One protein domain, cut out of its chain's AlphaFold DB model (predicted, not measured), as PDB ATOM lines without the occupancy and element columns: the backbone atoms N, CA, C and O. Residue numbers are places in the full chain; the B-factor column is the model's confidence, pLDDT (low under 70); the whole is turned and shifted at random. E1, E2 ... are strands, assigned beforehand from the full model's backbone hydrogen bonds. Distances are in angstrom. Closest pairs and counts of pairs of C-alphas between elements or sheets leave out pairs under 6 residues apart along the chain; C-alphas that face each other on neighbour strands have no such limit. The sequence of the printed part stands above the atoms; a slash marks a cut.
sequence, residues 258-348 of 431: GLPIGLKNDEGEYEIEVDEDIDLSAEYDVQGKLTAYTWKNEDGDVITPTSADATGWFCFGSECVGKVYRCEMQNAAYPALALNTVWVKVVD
ATOM      1  N   GLY A 258     312.686 453.723 434.497       95.19
ATOM      2  CA  GLY A 258     312.805 452.829 435.652       95.19
ATOM      3  C   GLY A 258     313.585 451.544 435.361       95.19
ATOM      4  O   GLY A 258     313.902 451.241 434.212       95.19
ATOM      5  N   LEU A 259     313.914 450.802 436.420       95.06
ATOM      6  CA  LEU A 259     314.503 449.465 436.354       95.06
ATOM      7  C   LEU A 259     313.523 448.515 435.637       95.06
ATOM      8  O   LEU A 259     312.392 448.361 436.113       95.06
ATOM      9  N   PRO A 260     313.912 447.887 434.515       93.50
ATOM     10  CA  PRO A 260     313.050 446.965 433.792       93.50
ATOM     11  C   PRO A 260     312.660 445.758 434.646       93.50
ATOM     12  O   PRO A 260     313.514 445.105 435.242       93.50
ATOM     13  N   ILE A 261     311.367 445.456 434.653       92.38
ATOM     14  CA  ILE A 261     310.769 444.229 435.181       92.38
ATOM     15  C   ILE A 261     309.705 443.765 434.176       92.38
ATOM     16  O   ILE A 261     309.184 444.584 433.415       92.38
ATOM     17  N   GLY A 262     309.394 442.469 434.160       89.44
ATOM     18  CA  GLY A 262     308.475 441.896 433.172       89.44
ATOM     19  C   GLY A 262     309.030 441.895 431.743       89.44
ATOM     20  O   GLY A 262     310.246 441.980 431.533       89.44
ATOM     21  N   LEU A 263     308.139 441.801 430.756       89.12
ATOM     22  CA  LEU A 263     308.483 441.802 429.331       89.12
ATOM     23  C   LEU A 263     307.949 443.048 428.635       89.12
ATOM     24  O   LEU A 263     306.812 443.453 428.841       89.12
ATOM     25  N   LYS A 264     308.775 443.646 427.774       87.94
ATOM     26  CA  LYS A 264     308.383 444.791 426.952       87.94
ATOM     27  C   LYS A 264     307.673 444.306 425.684       87.94
ATOM     28  O   LYS A 264     308.259 443.513 424.948       87.94
ATOM     29  N   ASN A 265     306.453 444.774 425.434       86.00
ATOM     30  CA  ASN A 265     305.677 444.454 424.236       86.00
ATOM     31  C   ASN A 265     306.097 445.317 423.023       86.00
ATOM     32  O   ASN A 265     306.957 446.198 423.129       86.00
ATOM     33  N   ASP A 266     305.480 445.066 421.864       85.06
ATOM     34  CA  ASP A 266     305.789 445.753 420.598       85.06
ATOM     35  C   ASP A 266     305.439 447.254 420.615       85.06
ATOM     36  O   ASP A 266     306.038 448.047 419.884       85.06
ATOM     37  N   GLU A 267     304.503 447.663 421.475       87.31
ATOM     38  CA  GLU A 267     304.130 449.067 421.704       87.31
ATOM     39  C   GLU A 267     305.103 449.771 422.666       87.31
ATOM     40  O   GLU A 267     305.090 450.994 422.818       87.31
ATOM     41  N   GLY A 268     306.014 449.007 423.270       85.62
ATOM     42  CA  GLY A 268     307.020 449.483 424.200       85.62
ATOM     43  C   GLY A 268     306.545 449.595 425.648       85.62
ATOM     44  O   GLY A 268     307.277 450.164 426.465       85.62
ATOM     45  N   GLU A 269     305.374 449.051 425.973       91.69
ATOM     46  CA  GLU A 269     304.855 448.935 427.337       91.69
ATOM     47  C   GLU A 269     305.416 447.677 428.007       91.69
ATOM     48  O   GLU A 269     305.661 446.671 427.342       91.69
ATOM     49  N   TYR A 270     305.634 447.714 429.321       94.44
ATOM     50  CA  TYR A 270     306.031 446.516 430.059       94.44
ATOM     51  C   TYR A 270     304.803 445.797 430.613       94.44
ATOM     52  O   TYR A 270     303.909 446.415 431.191       94.44
ATOM     53  N   GLU A 271     304.790 444.482 430.467       95.19
ATOM     54  CA  GLU A 271     303.743 443.580 430.926       95.19
ATOM     55  C   GLU A 271     304.315 442.585 431.940       95.19
ATOM     56  O   GLU A 271     305.497 442.236 431.895       95.19
ATOM     57  N   ILE A 272     303.460 442.115 432.842       94.81
ATOM     58  CA  ILE A 272     303.709 440.966 433.718       94.81
ATOM     59  C   ILE A 272     302.472 440.072 433.701       94.81
ATOM     60  O   ILE A 272     301.346 440.573 433.775       94.81
ATOM     61  N   GLU A 273     302.661 438.760 433.589       94.38
ATOM     62  CA  GLU A 273     301.530 437.833 433.636       94.38
ATOM     63  C   GLU A 273     300.988 437.678 435.063       94.38
ATOM     64  O   GLU A 273     301.679 437.911 436.059       94.38
ATOM     65  N   VAL A 274     299.723 437.277 435.172       93.50
ATOM     66  CA  VAL A 274     299.123 436.888 436.451       93.50
ATOM     67  C   VAL A 274     299.974 435.812 437.129       93.50
ATOM     68  O   VAL A 274     300.420 434.857 436.494       93.50
ATOM     69  N   ASP A 275     300.191 435.985 438.432       90.75
ATOM     70  CA  ASP A 275     301.010 435.122 439.290       90.75
ATOM     71  C   ASP A 275     302.478 434.992 438.846       90.75
ATOM     72  O   ASP A 275     303.223 434.151 439.361       90.75
ATOM     73  N   GLU A 276     302.937 435.847 437.927       90.62
ATOM     74  CA  GLU A 276     304.344 435.940 437.582       90.62
ATOM     75  C   GLU A 276     305.152 436.562 438.720       90.62
ATOM     76  O   GLU A 276     304.840 437.635 439.237       90.62
ATOM     77  N   ASP A 277     306.230 435.870 439.078       89.12
ATOM     78  CA  ASP A 277     307.191 436.349 440.052       89.12
ATOM     79  C   ASP A 277     307.998 437.544 439.522       89.12
ATOM     80  O   ASP A 277     308.646 437.477 438.474       89.12
ATOM     81  N   ILE A 278     308.040 438.602 440.322       92.88
ATOM     82  CA  ILE A 278     308.923 439.754 440.175       92.88
ATOM     83  C   ILE A 278     310.020 439.621 441.228       92.88
ATOM     84  O   ILE A 278     309.753 439.727 442.427       92.88
ATOM     85  N   ASP A 279     311.251 439.397 440.771       92.25
ATOM     86  CA  ASP A 279     312.423 439.236 441.632       92.25
ATOM     87  C   ASP A 279     313.183 440.560 441.775       92.25
ATOM     88  O   ASP A 279     313.881 441.006 440.862       92.25
ATOM     89  N   LEU A 280     313.056 441.187 442.944       94.56
ATOM     90  CA  LEU A 280     313.865 442.335 443.362       94.56
ATOM     91  C   LEU A 280     314.758 441.978 444.560       94.56
ATOM     92  O   LEU A 280     315.202 442.868 445.294       94.56
ATOM     93  N   SER A 281     315.025 440.689 444.779       93.31
ATOM     94  CA  SER A 281     315.719 440.195 445.973       93.31
ATOM     95  C   SER A 281     317.190 440.590 446.041       93.31
ATOM     96  O   SER A 281     317.732 440.767 447.134       93.31
ATOM     97  N   ALA A 282     317.828 440.837 444.893       93.25
ATOM     98  CA  ALA A 282     319.171 441.415 444.838       93.25
ATOM     99  C   ALA A 282     319.244 442.783 445.538       93.25
ATOM    100  O   ALA A 282     320.286 443.154 446.079       93.25
ATOM    101  N   GLU A 283     318.127 443.509 445.574       95.75
ATOM    102  CA  GLU A 283     318.029 444.823 446.199       95.75
ATOM    103  C   GLU A 283     317.596 444.743 447.668       95.75
ATOM    104  O   GLU A 283     317.522 445.781 448.314       95.75
ATOM    105  N   TYR A 284     317.314 443.557 448.223       95.12
ATOM    106  CA  TYR A 284     316.693 443.431 449.547       95.12
ATOM    107  C   TYR A 284     317.622 443.841 450.685       95.12
ATOM    108  O   TYR A 284     317.260 444.708 451.477       95.12
ATOM    109  N   ASP A 285     318.810 443.241 450.764       94.75
ATOM    110  CA  ASP A 285     319.828 443.570 451.762       94.75
ATOM    111  C   ASP A 285     321.065 444.125 451.064       94.75
ATOM    112  O   ASP A 285     321.871 443.390 450.485       94.75
ATOM    113  N   VAL A 286     321.217 445.445 451.145       93.94
ATOM    114  CA  VAL A 286     322.344 446.150 450.550       93.94
ATOM    115  C   VAL A 286     323.179 446.773 451.651       93.94
ATOM    116  O   VAL A 286     322.734 447.654 452.383       93.94
ATOM    117  N   GLN A 287     324.417 446.295 451.780       89.94
ATOM    118  CA  GLN A 287     325.353 446.716 452.827       89.94
ATOM    119  C   GLN A 287     324.778 446.579 454.257       89.94
ATOM    120  O   GLN A 287     325.035 447.418 455.125       89.94
ATOM    121  N   GLY A 288     323.990 445.529 454.520       93.25
ATOM    122  CA  GLY A 288     323.366 445.291 455.826       93.25
ATOM    123  C   GLY A 288     322.162 446.196 456.099       93.25
ATOM    124  O   GLY A 288     321.775 446.375 457.261       93.25
ATOM    125  N   LYS A 289     321.614 446.848 455.066       96.06
ATOM    126  CA  LYS A 289     320.446 447.730 455.144       96.06
ATOM    127  C   LYS A 289     319.339 447.162 454.276       96.06
ATOM    128  O   LYS A 289     319.518 446.989 453.074       96.06
ATOM    129  N   LEU A 290     318.192 446.925 454.907       96.38
ATOM    130  CA  LEU A 290     317.010 446.421 454.226       96.38
ATOM    131  C   LEU A 290     316.373 447.516 453.365       96.38
ATOM    132  O   LEU A 290     316.234 448.659 453.817       96.38
ATOM    133  N   THR A 291     315.976 447.161 452.149       97.56
ATOM    134  CA  THR A 291     315.216 448.030 451.245       97.56
ATOM    135  C   THR A 291     313.740 448.020 451.612       97.56
ATOM    136  O   THR A 291     313.140 446.970 451.836       97.56
ATOM    137  N   ALA A 292     313.141 449.206 451.652       96.88
ATOM    138  CA  ALA A 292     311.696 449.362 451.697       96.88
ATOM    139  C   ALA A 292     311.144 449.373 450.268       96.88
ATOM    140  O   ALA A 292     311.573 450.193 449.457       96.88
ATOM    141  N   TYR A 293     310.181 448.496 449.992       97.38
ATOM    142  CA  TYR A 293     309.487 448.384 448.710       97.38
ATOM    143  C   TYR A 293     308.071 448.934 448.856       97.38
ATOM    144  O   TYR A 293     307.314 448.481 449.715       97.38
ATOM    145  N   THR A 294     307.706 449.908 448.029       97.62
ATOM    146  CA  THR A 294     306.363 450.498 448.004       97.62
ATOM    147  C   THR A 294     305.795 450.383 446.604       97.62
ATOM    148  O   THR A 294     306.280 451.033 445.680       97.62
ATOM    149  N   TRP A 295     304.756 449.574 446.438       98.06
ATOM    150  CA  TRP A 295     304.068 449.460 445.160       98.06
ATOM    151  C   TRP A 295     303.002 450.541 445.020       98.06
ATOM    152  O   TRP A 295     302.283 450.829 445.980       98.06
ATOM    153  N   LYS A 296     302.902 451.136 443.831       98.44
ATOM    154  CA  LYS A 296     301.926 452.187 443.524       98.44
ATOM    155  C   LYS A 296     301.238 451.976 442.187       98.44
ATOM    156  O   LYS A 296     301.857 451.435 441.271       98.44
ATOM    157  N   ASN A 297     299.991 452.429 442.081       97.88
ATOM    158  CA  ASN A 297     299.288 452.608 440.806       97.88
ATOM    159  C   ASN A 297     299.646 453.958 440.154       97.88
ATOM    160  O   ASN A 297     300.366 454.767 440.742       97.88
ATOM    161  N   GLU A 298     299.131 454.205 438.949       96.06
ATOM    162  CA  GLU A 298     299.364 455.447 438.191       96.06
ATOM    163  C   GLU A 298     298.857 456.711 438.907       96.06
ATOM    164  O   GLU A 298     299.446 457.780 438.748       96.06
ATOM    165  N   ASP A 299     297.831 456.579 439.753       96.56
ATOM    166  CA  ASP A 299     297.297 457.666 440.586       96.56
ATOM    167  C   ASP A 299     298.201 457.997 441.793       96.56
ATOM    168  O   ASP A 299     298.034 459.027 442.450       96.56
ATOM    169  N   GLY A 300     299.200 457.152 442.076       95.56
ATOM    170  CA  GLY A 300     300.137 457.298 443.189       95.56
ATOM    171  C   GLY A 300     299.675 456.656 444.501       95.56
ATOM    172  O   GLY A 300     300.387 456.770 445.507       95.56
ATOM    173  N   ASP A 301     298.537 455.962 444.498       97.69
ATOM    174  CA  ASP A 301     298.036 455.210 445.642       97.69
ATOM    175  C   ASP A 301     298.925 454.005 445.923       97.69
ATOM    176  O   ASP A 301     299.348 453.290 445.013       97.69
ATOM    177  N   VAL A 302     299.173 453.751 447.208       97.94
ATOM    178  CA  VAL A 302     299.902 452.561 447.647       97.94
ATOM    179  C   VAL A 302     299.010 451.337 447.486       97.94
ATOM    180  O   VAL A 302     297.881 451.313 447.978       97.94
ATOM    181  N   ILE A 303     299.541 450.308 446.834       96.88
ATOM    182  CA  ILE A 303     298.857 449.036 446.616       96.88
ATOM    183  C   ILE A 303     299.634 447.895 447.269       96.88
ATOM    184  O   ILE A 303     300.844 447.980 447.484       96.88
ATOM    185  N   THR A 304     298.928 446.810 447.571       95.56
ATOM    186  CA  THR A 304     299.521 445.585 448.112       95.56
ATOM    187  C   THR A 304     299.572 444.542 446.998       95.56
ATOM    188  O   THR A 304     298.512 444.219 446.458       95.56
ATOM    189  N   PRO A 305     300.757 444.015 446.640       96.50
ATOM    190  CA  PRO A 305     300.862 442.852 445.764       96.50
ATOM    191  C   PRO A 305     300.078 441.660 446.317       96.50
ATOM    192  O   PRO A 305     299.963 441.502 447.533       96.50
ATOM    193  N   THR A 306     299.558 440.810 445.437       96.06
ATOM    194  CA  THR A 306     298.766 439.631 445.828       96.06
ATOM    195  C   THR A 306     299.605 438.645 446.638       96.06
ATOM    196  O   THR A 306     299.126 438.085 447.625       96.06
ATOM    197  N   SER A 307     300.878 438.490 446.268       91.25
ATOM    198  CA  SER A 307     301.888 437.828 447.089       91.25
ATOM    199  C   SER A 307     303.111 438.717 447.223       91.25
ATOM    200  O   SER A 307     303.524 439.380 446.270       91.25
ATOM    201  N   ALA A 308     303.705 438.704 448.409       91.25
ATOM    202  CA  ALA A 308     304.998 439.301 448.676       91.25
ATOM    203  C   ALA A 308     305.728 438.456 449.719       91.25
ATOM    204  O   ALA A 308     305.112 438.020 450.699       91.25
ATOM    205  N   ASP A 309     307.029 438.252 449.544       87.44
ATOM    206  CA  ASP A 309     307.864 437.686 450.598       87.44
ATOM    207  C   ASP A 309     308.698 438.759 451.305       87.44
ATOM    208  O   ASP A 309     308.779 439.919 450.894       87.44
ATOM    209  N   ALA A 310     309.316 438.369 452.419       77.25
ATOM    210  CA  ALA A 310     310.146 439.279 453.197       77.25
ATOM    211  C   ALA A 310     311.452 439.661 452.482       77.25
ATOM    212  O   ALA A 310     312.164 440.507 453.002       77.25
ATOM    213  N   THR A 311     311.786 439.040 451.349       85.88
ATOM    214  CA  THR A 311     313.083 439.137 450.667       85.88
ATOM    215  C   THR A 311     313.017 439.770 449.280       85.88
ATOM    216  O   THR A 311     313.993 439.687 448.545       85.88
ATOM    217  N   GLY A 312     311.918 440.439 448.922       89.62
ATOM    218  CA  GLY A 312     311.816 441.203 447.675       89.62
ATOM    219  C   GLY A 312     311.228 440.435 446.489       89.62
ATOM    220  O   GLY A 312     311.444 440.852 445.352       89.62
ATOM    221  N   TRP A 313     310.492 439.350 446.733       94.19
ATOM    222  CA  TRP A 313     309.652 438.709 445.718       94.19
ATOM    223  C   TRP A 313     308.229 439.238 445.774       94.19
ATOM    224  O   TRP A 313     307.668 439.386 446.861       94.19
ATOM    225  N   PHE A 314     307.633 439.472 444.607       95.81
ATOM    226  CA  PHE A 314     306.265 439.972 444.476       95.81
ATOM    227  C   PHE A 314     305.531 439.267 443.336       95.81
ATOM    228  O   PHE A 314     306.159 438.899 442.349       95.81
ATOM    229  N   CYS A 315     304.211 439.129 443.427       94.38
ATOM    230  CA  CYS A 315     303.368 438.778 442.282       94.38
ATOM    231  C   CYS A 315     301.997 439.465 442.369       94.38
ATOM    232  O   CYS A 315     301.575 439.927 443.438       94.38
ATOM    233  N   PHE A 316     301.299 439.517 441.235       97.00
ATOM    234  CA  PHE A 316     299.961 440.087 441.112       97.00
ATOM    235  C   PHE A 316     298.989 439.051 440.556       97.00
ATOM    236  O   PHE A 316     299.250 438.444 439.523       97.00
ATOM    237  N   GLY A 317     297.869 438.869 441.244       94.94
ATOM    238  CA  GLY A 317     296.830 437.912 440.894       94.94
ATOM    239  C   GLY A 317     295.870 438.434 439.827       94.94
ATOM    240  O   GLY A 317     295.927 439.587 439.390       94.94
ATOM    241  N   SER A 318     294.931 437.575 439.431       96.50
ATOM    242  CA  SER A 318     293.911 437.864 438.407       96.50
ATOM    243  C   SER A 318     293.076 439.128 438.674       96.50
ATOM    244  O   SER A 318     292.631 439.801 437.745       96.50
ATOM    245  N   GLU A 319     292.896 439.520 439.936       96.06
ATOM    246  CA  GLU A 319     292.195 440.742 440.338       96.06
ATOM    247  C   GLU A 319     292.922 442.033 439.931       96.06
ATOM    248  O   GLU A 319     292.356 443.132 440.020       96.06
ATOM    249  N   CYS A 320     294.184 441.920 439.521       97.00
ATOM    250  CA  CYS A 320     295.019 443.025 439.086       97.00
ATOM    251  C   CYS A 320     295.069 443.199 437.566       97.00
ATOM    252  O   CYS A 320     295.611 444.207 437.120       97.00
ATOM    253  N   VAL A 321     294.483 442.293 436.779       97.31
ATOM    254  CA  VAL A 321     294.511 442.358 435.308       97.31
ATOM    255  C   VAL A 321     294.013 443.710 434.792       97.31
ATOM    256  O   VAL A 321     292.995 444.244 435.237       97.31
ATOM    257  N   GLY A 322     294.763 444.277 433.845       96.31
ATOM    258  CA  GLY A 322     294.518 445.587 433.246       96.31
ATOM    259  C   GLY A 322     294.991 446.773 434.089       96.31
ATOM    260  O   GLY A 322     294.948 447.898 433.594       96.31
ATOM    261  N   LYS A 323     295.452 446.552 435.325       97.75
ATOM    262  CA  LYS A 323     296.011 447.605 436.182       97.75
ATOM    263  C   LYS A 323     297.508 447.755 435.939       97.75
ATOM    264  O   LYS A 323     298.192 446.796 435.579       97.75
ATOM    265  N   VAL A 324     297.998 448.970 436.164       98.19
ATOM    266  CA  VAL A 324     299.390 449.355 435.942       98.19
ATOM    267  C   VAL A 324     300.025 449.746 437.270       98.19
ATOM    268  O   VAL A 324     299.459 450.542 438.026       98.19
ATOM    269  N   TYR A 325     301.194 449.180 437.559       98.25
ATOM    270  CA  TYR A 325     301.895 449.362 438.825       98.25
ATOM    271  C   TYR A 325     303.380 449.641 438.642       98.25
ATOM    272  O   TYR A 325     303.971 449.298 437.624       98.25
ATOM    273  N   ARG A 326     304.010 450.219 439.665       97.81
ATOM    274  CA  ARG A 326     305.471 450.268 439.800       97.81
ATOM    275  C   ARG A 326     305.891 450.051 441.243       97.81
ATOM    276  O   ARG A 326     305.137 450.388 442.158       97.81
ATOM    277  N   CYS A 327     307.111 449.574 441.443       98.19
ATOM    278  CA  CYS A 327     307.748 449.533 442.748       98.19
ATOM    279  C   CYS A 327     308.670 450.745 442.921       98.19
ATOM    280  O   CYS A 327     309.555 450.982 442.098       98.19
ATOM    281  N   GLU A 328     308.478 451.495 444.002       97.56
ATOM    282  CA  GLU A 328     309.421 452.494 444.497       97.56
ATOM    283  C   GLU A 328     310.232 451.881 445.643       97.56
ATOM    284  O   GLU A 328     309.678 451.359 446.613       97.56
ATOM    285  N   MET A 329     311.552 451.950 445.529       97.56
ATOM    286  CA  MET A 329     312.506 451.368 446.460       97.56
ATOM    287  C   MET A 329     313.302 452.468 447.154       97.56
ATOM    288  O   MET A 329     313.810 453.391 446.509       97.56
ATOM    289  N   GLN A 330     313.447 452.332 448.471       96.94
ATOM    290  CA  GLN A 330     314.309 453.182 449.285       96.94
ATOM    291  C   GLN A 330     315.218 452.326 450.164       96.94
ATOM    292  O   GLN A 330     314.743 451.530 450.975       96.94
ATOM    293  N   ASN A 331     316.530 452.543 450.060       96.31
ATOM    294  CA  ASN A 331     317.522 451.881 450.905       96.31
ATOM    295  C   ASN A 331     318.329 452.900 451.728       96.31
ATOM    296  O   ASN A 331     318.760 453.938 451.221       96.31
ATOM    297  N   ALA A 332     318.556 452.601 453.011       95.19
ATOM    298  CA  ALA A 332     319.284 453.480 453.929       95.19
ATOM    299  C   ALA A 332     320.805 453.546 453.675       95.19
ATOM    300  O   ALA A 332     321.454 454.470 454.164       95.19
ATOM    301  N   ALA A 333     321.382 452.602 452.926       93.81
ATOM    302  CA  ALA A 333     322.765 452.674 452.454       93.81
ATOM    303  C   ALA A 333     322.957 453.797 451.416       93.81
ATOM    304  O   ALA A 333     324.044 454.366 451.329       93.81
ATOM    305  N   TYR A 334     321.895 454.165 450.688       93.94
ATOM    306  CA  TYR A 334     321.903 455.198 449.649       93.94
ATOM    307  C   TYR A 334     320.737 456.186 449.849       93.94
ATOM    308  O   TYR A 334     319.826 456.261 449.024       93.94
ATOM    309  N   PRO A 335     320.745 456.989 450.928       90.06
ATOM    310  CA  PRO A 335     319.587 457.787 451.345       90.06
ATOM    311  C   PRO A 335     319.184 458.890 450.352       90.06
ATOM    312  O   PRO A 335     318.072 459.400 450.424       90.06
ATOM    313  N   ALA A 336     320.079 459.278 449.439       89.56
ATOM    314  CA  ALA A 336     319.813 460.283 448.409       89.56
ATOM    315  C   ALA A 336     319.297 459.691 447.082       89.56
ATOM    316  O   ALA A 336     319.059 460.447 446.138       89.56
ATOM    317  N   LEU A 337     319.168 458.364 446.986       93.31
ATOM    318  CA  LEU A 337     318.699 457.664 445.796       93.31
ATOM    319  C   LEU A 337     317.398 456.925 446.103       93.31
ATOM    320  O   LEU A 337     317.377 456.036 446.952       93.31
ATOM    321  N   ALA A 338     316.355 457.256 445.348       93.81
ATOM    322  CA  ALA A 338     315.172 456.424 445.185       93.81
ATOM    323  C   ALA A 338     315.295 455.675 443.853       93.81
ATOM    324  O   ALA A 338     315.631 456.291 442.836       93.81
ATOM    325  N   LEU A 339     315.045 454.368 443.863       96.75
ATOM    326  CA  LEU A 339     314.980 453.560 442.649       96.75
ATOM    327  C   LEU A 339     313.531 453.225 442.345       96.75
ATOM    328  O   LEU A 339     312.791 452.822 443.232       96.75
ATOM    329  N   ASN A 340     313.147 453.345 441.081       97.06
ATOM    330  CA  ASN A 340     311.824 452.949 440.626       97.06
ATOM    331  C   ASN A 340     311.981 451.846 439.593       97.06
ATOM    332  O   ASN A 340     312.884 451.923 438.758       97.06
ATOM    333  N   THR A 341     311.094 450.860 439.614       97.94
ATOM    334  CA  THR A 341     310.895 450.008 438.443       97.94
ATOM    335  C   THR A 341     310.176 450.787 437.348       97.94
ATOM    336  O   THR A 341     309.590 451.846 437.597       97.94
ATOM    337  N   VAL A 342     310.189 450.248 436.133       97.12
ATOM    338  CA  VAL A 342     309.242 450.662 435.093       97.12
ATOM    339  C   VAL A 342     307.800 450.476 435.573       97.12
ATOM    340  O   VAL A 342     307.527 449.701 436.498       97.12
ATOM    341  N   TRP A 343     306.881 451.192 434.931       97.75
ATOM    342  CA  TRP A 343     305.458 450.885 435.019       97.75
ATOM    343  C   TRP A 343     305.177 449.582 434.276       97.75
ATOM    344  O   TRP A 343     305.582 449.442 433.123       97.75
ATOM    345  N   VAL A 344     304.487 448.654 434.933       96.75
ATOM    346  CA  VAL A 344     304.100 447.357 434.375       96.75
ATOM    347  C   VAL A 344     302.602 447.154 434.425       96.75
ATOM    348  O   VAL A 344     301.970 447.408 435.450       96.75
ATOM    349  N   LYS A 345     302.042 446.661 433.326       97.62
ATOM    350  CA  LYS A 345     300.642 446.268 433.213       97.62
ATOM    351  C   LYS A 345     300.486 444.787 433.531       97.62
ATOM    352  O   LYS A 345     301.172 443.952 432.947       97.62
ATOM    353  N   VAL A 346     299.559 444.453 434.421       97.12
ATOM    354  CA  VAL A 346     299.219 443.053 434.704       97.12
ATOM    355  C   VAL A 346     298.303 442.522 433.603       97.12
ATOM    356  O   VAL A 346     297.286 443.148 433.287       97.12
ATOM    357  N   VAL A 347     298.639 441.371 433.026       95.75
ATOM    358  CA  VAL A 347     297.895 440.739 431.924       95.75
ATOM    359  C   VAL A 347     297.614 439.265 432.218       95.75
ATOM    360  O   VAL A 347     298.393 438.608 432.895       95.75
ATOM    361  N   ASP A 348     296.511 438.722 431.692       92.88
ATOM    362  CA  ASP A 348     296.232 437.276 431.780       92.88
ATOM    363  C   ASP A 348     297.266 436.444 431.005       92.88
ATOM    364  O   ASP A 348     297.617 435.332 431.390       92.88
TER     365      ASP A 348
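AT A GLANCE: This is residues 258 to 348 of the 431 residues of the protein "Por_Secre_tail domain-containing protein" of Bacteroides salyersiae CL02T12C01 (UniProt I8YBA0). With little regular structure, this is a strongly twisted branched sheet round E4, with E2 along one side of E4, E5 and E6 on the other, and E1 beyond E6. Over one face, E3 and the short stretches 278 to 279 and 307 to 308 make a small second layer. The 91 printed residues, 31 in named elements, hold strands E1 to E6 and no named helix: all strand. The whole is compact, radius of gyration of the C-alphas 12.9 A, spanning 37 by 24 by 22 A.

HOW THE PARTS SIT: Start at E1, residues 270 to 273, parallel to E6, residues 344 to 347; N 272 and O 345 are 2.9 A apart. E2, residues 289 to 297, is antiparallel to E4, residues 324 to 331, with N 294 and O 328 at 2.8 A. E3, residues 313 to 315, pairs with no named strand. E5, residues 338 to 340, makes a hairpin with E4; N 329 to O 339 is 2.8 A. E6 is antiparallel to E4, N 344 to O 325 being 2.8 A.

IN THESE COORDINATES: Find C-alpha 270, where E1 begins, at (306.031, 446.516, 430.059). E2 runs 26.0 A, E4 23.6 A. E6 ends at C-alpha 347, (297.895, 440.739, 431.924).

THE WHOLE: The links E1 to E2 and E2 to E3 are long, 15 residues each. The printed part has no cut; no printed residue is under pLDDT 70.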